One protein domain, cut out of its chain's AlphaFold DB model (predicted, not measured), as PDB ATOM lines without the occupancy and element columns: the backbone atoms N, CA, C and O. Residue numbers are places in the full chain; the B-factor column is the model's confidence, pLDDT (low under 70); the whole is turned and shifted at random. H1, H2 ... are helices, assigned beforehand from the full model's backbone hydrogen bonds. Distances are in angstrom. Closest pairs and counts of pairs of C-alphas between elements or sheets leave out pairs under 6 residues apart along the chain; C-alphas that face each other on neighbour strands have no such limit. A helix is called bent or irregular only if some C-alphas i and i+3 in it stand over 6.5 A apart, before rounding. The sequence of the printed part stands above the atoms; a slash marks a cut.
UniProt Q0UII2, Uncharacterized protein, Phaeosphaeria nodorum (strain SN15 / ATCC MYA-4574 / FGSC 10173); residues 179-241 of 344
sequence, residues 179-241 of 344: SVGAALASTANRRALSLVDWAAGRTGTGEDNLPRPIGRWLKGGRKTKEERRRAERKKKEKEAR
ATOM      1  N   SER A 179      16.136  13.688  27.831       51.50
ATOM      2  CA  SER A 179      15.388  12.485  27.431       51.50
ATOM      3  C   SER A 179      15.060  11.594  28.634       51.50
ATOM      4  O   SER A 179      13.915  11.170  28.794       51.50
ATOM      5  N   VAL A 180      16.027  11.383  29.532       53.59
ATOM      6  CA  VAL A 180      15.845  10.611  30.774       53.59
ATOM      7  C   VAL A 180      14.970  11.375  31.772       53.59
ATOM      8  O   VAL A 180      14.059  10.813  32.375       53.59
ATOM      9  N   GLY A 181      15.194  12.682  31.895       49.44
ATOM     10  CA  GLY A 181      14.424  13.583  32.743       49.44
ATOM     11  C   GLY A 181      12.990  13.765  32.261       49.44
ATOM     12  O   GLY A 181      12.090  13.781  33.089       49.44
ATOM     13  N   ALA A 182      12.729  13.827  30.951       56.16
ATOM     14  CA  ALA A 182      11.361  13.836  30.430       56.16
ATOM     15  C   ALA A 182      10.658  12.494  30.674       56.16
ATOM     16  O   ALA A 182       9.482  12.488  31.033       56.16
ATOM     17  N   ALA A 183      11.367  11.367  30.548       54.75
ATOM     18  CA  ALA A 183      10.817  10.053  30.865       54.75
ATOM     19  C   ALA A 183      10.459   9.933  32.359       54.75
ATOM     20  O   ALA A 183       9.321   9.589  32.680       54.75
ATOM     21  N   LEU A 184      11.364  10.309  33.269       55.41
ATOM     22  CA  LEU A 184      11.122  10.293  34.719       55.41
ATOM     23  C   LEU A 184      10.103  11.343  35.175       55.41
ATOM     24  O   LEU A 184       9.237  11.055  35.998       55.41
ATOM     25  N   ALA A 185      10.140  12.552  34.615       56.38
ATOM     26  CA  ALA A 185       9.120  13.558  34.880       56.38
ATOM     27  C   ALA A 185       7.753  13.077  34.381       56.38
ATOM     28  O   ALA A 185       6.754  13.306  35.054       56.38
ATOM     29  N   SER A 186       7.681  12.353  33.258       57.78
ATOM     30  CA  SER A 186       6.415  11.791  32.778       57.78
ATOM     31  C   SER A 186       5.849  10.709  33.709       57.78
ATOM     32  O   SER A 186       4.628  10.618  33.853       57.78
ATOM     33  N   THR A 187       6.694   9.917  34.381       60.69
ATOM     34  CA  THR A 187       6.250   8.860  35.305       60.69
ATOM     35  C   THR A 187       5.907   9.407  36.690       60.69
ATOM     36  O   THR A 187       4.852   9.067  37.229       60.69
ATOM     37  N   ALA A 188       6.728  10.302  37.242       59.28
ATOM     38  CA  ALA A 188       6.458  10.955  38.523       59.28
ATOM     39  C   ALA A 188       5.212  11.848  38.447       59.28
ATOM     40  O   ALA A 188       4.351  11.799  39.325       59.28
ATOM     41  N   ASN A 189       5.059  12.597  37.350       65.88
ATOM     42  CA  ASN A 189       3.888  13.436  37.136       65.88
ATOM     43  C   ASN A 189       2.608  12.597  36.978       65.88
ATOM     44  O   ASN A 189       1.563  12.971  37.496       65.88
ATOM     45  N   ARG A 190       2.677  11.405  36.366       69.69
ATOM     46  CA  ARG A 190       1.523  10.486  36.318       69.69
ATOM     47  C   ARG A 190       1.048  10.058  37.702       69.69
ATOM     48  O   ARG A 190      -0.156  10.074  37.932       69.69
ATOM     49  N   ARG A 191       1.966   9.694  38.607       75.44
ATOM     50  CA  ARG A 191       1.602   9.276  39.972       75.44
ATOM     51  C   ARG A 191       1.105  10.443  40.825       75.44
ATOM     52  O   ARG A 191       0.164  10.283  41.593       75.44
ATOM     53  N   ALA A 192       1.700  11.624  40.662       74.50
ATOM     54  CA  ALA A 192       1.217  12.833  41.320       74.50
ATOM     55  C   ALA A 192      -0.195  13.199  40.836       74.50
ATOM     56  O   ALA A 192      -1.081  13.432  41.651       74.50
ATOM     57  N   LEU A 193      -0.436  13.171  39.523       74.56
ATOM     58  CA  LEU A 193      -1.757  13.428  38.952       74.56
ATOM     59  C   LEU A 193      -2.782  12.373  39.374       74.56
ATOM     60  O   LEU A 193      -3.904  12.751  39.679       74.56
ATOM     61  N   SER A 194      -2.422  11.087  39.445       76.12
ATOM     62  CA  SER A 194      -3.351  10.050  39.912       76.12
ATOM     63  C   SER A 194      -3.709  10.214  41.387       76.12
ATOM     64  O   SER A 194      -4.863  10.023  41.752       76.12
ATOM     65  N   LEU A 195      -2.748  10.602  42.232       78.94
ATOM     66  CA  LEU A 195      -3.010  10.899  43.640       78.94
ATOM     67  C   LEU A 195      -3.889  12.135  43.807       78.94
ATOM     68  O   LEU A 195      -4.804  12.114  44.622       78.94
ATOM     69  N   VAL A 196      -3.640  13.195  43.036       79.19
ATOM     70  CA  VAL A 196      -4.467  14.408  43.074       79.19
ATOM     71  C   VAL A 196      -5.876  14.125  42.550       79.19
ATOM     72  O   VAL A 196      -6.836  14.599  43.147       79.19
ATOM     73  N   ASP A 197      -6.019  13.332  41.489       79.44
ATOM     74  CA  ASP A 197      -7.319  12.926  40.938       79.44
ATOM     75  C   ASP A 197      -8.099  12.047  41.934       79.44
ATOM     76  O   ASP A 197      -9.276  12.294  42.198       79.44
ATOM     77  N   TRP A 198      -7.423  11.086  42.580       85.00
ATOM     78  CA  TRP A 198      -7.998  10.265  43.653       85.00
ATOM     79  C   TRP A 198      -8.409  11.107  44.865       85.00
ATOM     80  O   TRP A 198      -9.526  10.974  45.368       85.00
ATOM     81  N   ALA A 199      -7.533  12.011  45.313       80.38
ATOM     82  CA  ALA A 199      -7.799  12.893  46.439       80.38
ATOM     83  C   ALA A 199      -8.978  13.825  46.138       80.38
ATOM     84  O   ALA A 199      -9.884  13.908  46.958       80.38
ATOM     85  N   ALA A 200      -9.018  14.441  44.951       83.38
ATOM     86  CA  ALA A 200     -10.120  15.299  44.518       83.38
ATOM     87  C   ALA A 200     -11.457  14.539  44.447       83.38
ATOM     88  O   ALA A 200     -12.493  15.074  44.846       83.38
ATOM     89  N   GLY A 201     -11.438  13.277  43.999       81.19
ATOM     90  CA  GLY A 201     -12.611  12.401  44.019       81.19
ATOM     91  C   GLY A 201     -13.087  12.059  45.435       81.19
ATOM     92  O   GLY A 201     -14.289  11.970  45.677       81.19
ATOM     93  N   ARG A 202     -12.161  11.912  46.391       87.75
ATOM     94  CA  ARG A 202     -12.462  11.573  47.792       87.75
ATOM     95  C   ARG A 202     -12.950  12.772  48.605       87.75
ATOM     96  O   ARG A 202     -13.818  12.613  49.457       87.75
ATOM     97  N   THR A 203     -12.396  13.956  48.364       84.56
ATOM     98  CA  THR A 203     -12.730  15.188  49.098       84.56
ATOM     99  C   THR A 203     -13.999  15.862  48.586       84.56
ATOM    100  O   THR A 203     -14.474  16.805  49.213       84.56
ATOM    101  N   GLY A 204     -14.538  15.435  47.437       86.62
ATOM    102  CA  GLY A 204     -15.683  16.091  46.798       86.62
ATOM    103  C   GLY A 204     -15.375  17.518  46.329       86.62
ATOM    104  O   GLY A 204     -16.273  18.240  45.895       86.62
ATOM    105  N   THR A 205     -14.109  17.945  46.390       78.94
ATOM    106  CA  THR A 205     -13.676  19.216  45.820       78.94
ATOM    107  C   THR A 205     -13.676  19.045  44.311       78.94
ATOM    108  O   THR A 205     -12.723  18.514  43.743       78.94
ATOM    109  N   GLY A 206     -14.771  19.459  43.669       80.38
ATOM    110  CA  GLY A 206     -14.866  19.471  42.213       80.38
ATOM    111  C   GLY A 206     -13.652  20.160  41.584       80.38
ATOM    112  O   GLY A 206     -13.049  21.045  42.193       80.38
ATOM    113  N   GLU A 207     -13.287  19.766  40.363       78.00
ATOM    114  CA  GLU A 207     -12.098  20.287  39.663       78.00
ATOM    115  C   GLU A 207     -12.062  21.822  39.571       78.00
ATOM    116  O   GLU A 207     -10.988  22.411  39.453       78.00
ATOM    117  N   ASP A 208     -13.225  22.472  39.641       84.56
ATOM    118  CA  ASP A 208     -13.360  23.926  39.572       84.56
ATOM    119  C   ASP A 208     -13.032  24.639  40.899       84.56
ATOM    120  O   ASP A 208     -12.804  25.848  40.899       84.56
ATOM    121  N   ASN A 209     -12.927  23.897  42.007       86.50
ATOM    122  CA  ASN A 209     -12.510  24.410  43.317       86.50
ATOM    123  C   ASN A 209     -10.989  24.347  43.528       86.50
ATOM    124  O   ASN A 209     -10.478  24.856  44.525       86.50
ATOM    125  N   LEU A 210     -10.251  23.717  42.610       85.06
ATOM    126  CA  LEU A 210      -8.797  23.671  42.675       85.06
ATOM    127  C   LEU A 210      -8.192  24.983  42.153       85.06
ATOM    128  O   LEU A 210      -8.737  25.601  41.231       85.06
ATOM    129  N   PRO A 211      -7.021  25.402  42.668       85.38
ATOM    130  CA  PRO A 211      -6.290  26.532  42.113       85.38
ATOM    131  C   PRO A 211      -6.142  26.393  40.593       85.38
ATOM    132  O   PRO A 211      -5.729  25.344  40.093       85.38
ATOM    133  N   ARG A 212      -6.439  27.470  39.851       84.38
ATOM    134  CA  ARG A 212      -6.405  27.514  38.374       84.38
ATOM    135  C   ARG A 212      -5.224  26.779  37.717       84.38
ATOM    136  O   ARG A 212      -5.479  26.080  36.733       84.38
ATOM    137  N   PRO A 213      -3.960  26.908  38.174       82.31
ATOM    138  CA  PRO A 213      -2.855  26.169  37.561       82.31
ATOM    139  C   PRO A 213      -3.010  24.648  37.700       82.31
ATOM    140  O   PRO A 213      -2.822  23.937  36.718       82.31
ATOM    141  N   ILE A 214      -3.433  24.161  38.869       77.62
ATOM    142  CA  ILE A 214      -3.647  22.734  39.144       77.62
ATOM    143  C   ILE A 214      -4.842  22.216  38.339       77.62
ATOM    144  O   ILE A 214      -4.732  21.194  37.663       77.62
ATOM    145  N   GLY A 215      -5.949  22.967  38.314       84.38
ATOM    146  CA  GLY A 215      -7.129  22.613  37.519       84.38
ATOM    147  C   GLY A 215      -6.833  22.523  36.015       84.38
ATOM    148  O   GLY A 215      -7.294  21.603  35.341       84.38
ATOM    149  N   ARG A 216      -6.001  23.425  35.469       85.94
ATOM    150  CA  ARG A 216      -5.530  23.330  34.072       85.94
ATOM    151  C   ARG A 216      -4.668  22.095  33.836       85.94
ATOM    152  O   ARG A 216      -4.761  21.494  32.769       85.94
ATOM    153  N   TRP A 217      -3.847  21.724  34.812       78.62
ATOM    154  CA  TRP A 217      -2.968  20.564  34.727       78.62
ATOM    155  C   TRP A 217      -3.747  19.244  34.719       78.62
ATOM    156  O   TRP A 217      -3.509  18.412  33.848       78.62
ATOM    157  N   LEU A 218      -4.745  19.099  35.597       82.81
ATOM    158  CA  LEU A 218      -5.672  17.958  35.609       82.81
ATOM    159  C   LEU A 218      -6.473  17.854  34.308       82.81
ATOM    160  O   LEU A 218      -6.480  16.798  33.671       82.81
ATOM    161  N   LYS A 219      -7.072  18.965  33.853       86.69
ATOM    162  CA  LYS A 219      -7.823  19.009  32.583       86.69
ATOM    163  C   LYS A 219      -6.930  18.644  31.389       86.69
ATOM    164  O   LYS A 219      -7.350  17.887  30.514       86.69
ATOM    165  N   GLY A 220      -5.684  19.126  31.372       84.31
ATOM    166  CA  GLY A 220      -4.680  18.752  30.374       84.31
ATOM    167  C   GLY A 220      -4.349  17.259  30.409       84.31
ATOM    168  O   GLY A 220      -4.425  16.591  29.380       84.31
ATOM    169  N   GLY A 221      -4.072  16.717  31.600       81.31
ATOM    170  CA  GLY A 221      -3.772  15.299  31.800       81.31
ATOM    171  C   GLY A 221      -4.901  14.372  31.342       81.31
ATOM    172  O   GLY A 221      -4.639  13.387  30.651       81.31
ATOM    173  N   ARG A 222      -6.161  14.712  31.647       84.31
ATOM    174  CA  ARG A 222      -7.348  13.952  31.211       84.31
ATOM    175  C   ARG A 222      -7.507  13.951  29.694       84.31
ATOM    176  O   ARG A 222      -7.714  12.889  29.110       84.31
ATOM    177  N   LYS A 223      -7.344  15.108  29.043       87.62
ATOM    178  CA  LYS A 223      -7.412  15.212  27.578       87.62
ATOM    179  C   LYS A 223      -6.344  14.347  26.907       87.62
ATOM    180  O   LYS A 223      -6.664  13.566  26.015       87.62
ATOM    181  N   THR A 224      -5.099  14.423  27.378       82.00
ATOM    182  CA  THR A 224      -3.999  13.610  26.840       82.00
ATOM    183  C   THR A 224      -4.209  12.114  27.099       82.00
ATOM    184  O   THR A 224      -3.925  11.294  26.227       82.00
ATOM    185  N   LYS A 225      -4.744  11.732  28.269       84.81
ATOM    186  CA  LYS A 225      -5.094  10.335  28.582       84.81
ATOM    187  C   LYS A 225      -6.190   9.808  27.651       84.81
ATOM    188  O   LYS A 225      -6.063   8.693  27.152       84.81
ATOM    189  N   GLU A 226      -7.220  10.604  27.371       89.44
ATOM    190  CA  GLU A 226      -8.312  10.208  26.475       89.44
ATOM    191  C   GLU A 226      -7.863  10.112  25.012       89.44
ATOM    192  O   GLU A 226      -8.204   9.149  24.324       89.44
ATOM    193  N   GLU A 227      -7.042  11.053  24.538       89.12
ATOM    194  CA  GLU A 227      -6.429  10.979  23.205       89.12
ATOM    195  C   GLU A 227      -5.582   9.712  23.052       89.12
ATOM    196  O   GLU A 227      -5.698   9.000  22.050       89.12
ATOM    197  N   ARG A 228      -4.789   9.376  24.077       86.81
ATOM    198  CA  ARG A 228      -4.006   8.140  24.102       86.81
ATOM    199  C   ARG A 228      -4.898   6.898  24.093       86.81
ATOM    200  O   ARG A 228      -4.663   6.008  23.283       86.81
ATOM    201  N   ARG A 229      -5.949   6.855  24.918       90.81
ATOM    202  CA  ARG A 229      -6.917   5.743  24.941       90.81
ATOM    203  C   ARG A 229      -7.597   5.567  23.582       90.81
ATOM    204  O   ARG A 229      -7.813   4.446  23.129       90.81
ATOM    205  N   ARG A 230      -7.905   6.669  22.895       92.19
ATOM    206  CA  ARG A 230      -8.464   6.653  21.537       92.19
ATOM    207  C   ARG A 230      -7.460   6.118  20.514       92.19
ATOM    208  O   ARG A 230      -7.853   5.354  19.635       92.19
ATOM    209  N   ALA A 231      -6.184   6.486  20.625       91.81
ATOM    210  CA  ALA A 231      -5.120   5.959  19.772       91.81
ATOM    211  C   ALA A 231      -4.888   4.456  20.005       91.81
ATOM    212  O   ALA A 231      -4.782   3.699  19.043       91.81
ATOM    213  N   GLU A 232      -4.886   4.009  21.261       92.19
ATOM    214  CA  GLU A 232      -4.751   2.595  21.627       92.19
ATOM    215  C   GLU A 232      -5.957   1.773  21.155       92.19
ATOM    216  O   GLU A 232      -5.765   0.719  20.553       92.19
ATOM    217  N   ARG A 233      -7.189   2.286  21.297       93.25
ATOM    218  CA  ARG A 233      -8.390   1.653  20.719       93.25
ATOM    219  C   ARG A 233      -8.288   1.504  19.206       93.25
ATOM    220  O   ARG A 233      -8.528   0.415  18.703       93.25
ATOM    221  N   LYS A 234      -7.877   2.557  18.491       92.19
ATOM    222  CA  LYS A 234      -7.657   2.490  17.037       92.19
ATOM    223  C   LYS A 234      -6.581   1.472  16.666       92.19
ATOM    224  O   LYS A 234      -6.725   0.774  15.669       92.19
ATOM    225  N   LYS A 235      -5.501   1.381  17.448       91.00
ATOM    226  CA  LYS A 235      -4.434   0.401  17.215       91.00
ATOM    227  C   LYS A 235      -4.949  -1.027  17.414       91.00
ATOM    228  O   LYS A 235      -4.785  -1.840  16.512       91.00
ATOM    229  N   LYS A 236      -5.633  -1.294  18.533       93.50
ATOM    230  CA  LYS A 236      -6.234  -2.600  18.845       93.50
ATOM    231  C   LYS A 236      -7.293  -2.996  17.813       93.50
ATOM    232  O   LYS A 236      -7.370  -4.152  17.424       93.50
ATOM    233  N   GLU A 237      -8.071  -2.036  17.321       92.25
ATOM    234  CA  GLU A 237      -9.029  -2.250  16.234       92.25
ATOM    235  C   GLU A 237      -8.325  -2.624  14.922       92.25
ATOM    236  O   GLU A 237      -8.687  -3.623  14.303       92.25
ATOM    237  N   LYS A 238      -7.282  -1.884  14.515       87.19
ATOM    238  CA  LYS A 238      -6.487  -2.220  13.320       87.19
ATOM    239  C   LYS A 238      -5.848  -3.608  13.434       87.19
ATOM    240  O   LYS A 238      -5.841  -4.358  12.464       87.19
ATOM    241  N   GLU A 239      -5.350  -3.963  14.610       88.94
ATOM    242  CA  GLU A 239      -4.754  -5.271  14.892       88.94
ATOM    243  C   GLU A 239      -5.786  -6.408  14.857       88.94
ATOM    244  O   GLU A 239      -5.575  -7.409  14.175       88.94
ATOM    245  N   ALA A 240      -6.956  -6.220  15.475       90.56
ATOM    246  CA  ALA A 240      -8.048  -7.191  15.423       90.56
ATOM    247  C   ALA A 240      -8.568  -7.417  13.993       90.56
ATOM    248  O   ALA A 240      -8.959  -8.530  13.647       90.56
ATOM    249  N   ARG A 241      -8.557  -6.382  13.142       84.00
ATOM    250  CA  ARG A 241      -8.910  -6.514  11.718       84.00
ATOM    251  C   ARG A 241      -7.869  -7.309  10.934       84.00
ATOM    252  O   ARG A 241      -8.253  -8.184  10.164       84.00
TER     253      ARG A 241
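What this domain is: This is residues 179 to 241 of the 344 residues of an uncharacterized protein of Phaeosphaeria nodorum (strain SN15 / ATCC MYA-4574 / FGSC 10173) (UniProt Q0UII2). Two long helices, H2 and H1, cross near their linked ends as a loose, lopsided X, with a loop of residues 204 to 211 joining the two short arms. The two long arms stick out well away from each other: residues 223 to 241 of H2 and residues 179 to 188 of H1. The printed part has 63 residues, with two named helices in the order H1, H2, no named strand, and the class all helix. The whole is loose, with a radius of gyration of the C-alphas of 14.7 A and spans of 44 by 30 by 18 A.

Where its parts are: H2, the longest helix, is residues 212 to 241, 30 residues and 43.3 A from first to last C-alpha. Its C-alpha 212 is at (-6.405, 27.514, 38.374) and its C-alpha 241 at (-8.910, -6.514, 11.718). H1 is residues 179 to 203, 25 residues and 35.6 A long between its end C-alphas. It begins with C-alpha 179 at (15.388, 12.485, 27.431). Neither helix is bent.

How they stand to each other: H2 and H1 only just touch, with 3 pairs of C-alphas within 8 A. The closest C-alphas of the two are those of Leu 218 and Leu 193, 6.9 A apart. H2 touches H1 with residues 218 to 221 alone, and H1 touches H2 with residues 193 to 197 alone. Their lines stand at 72 degrees, only just about perpendicular, and their centres are 15.0 A apart. In H1 and H2 every O i to N i+4 pair is within hydrogen-bond range.

The domain as a whole: The two C-alphas farthest apart are those of Pro 211 and Arg 241, at 45.0 A. Residues 179 to 188 and 223 to 241 stand free. Without them the body has 34 residues and spans 21 by 18 by 13 A. The link from H1 to H2, 8 residues, is short, and the printed part has no cut. The mean pLDDT of the printed part is 79.5, and residues 179 to 190 are under 70.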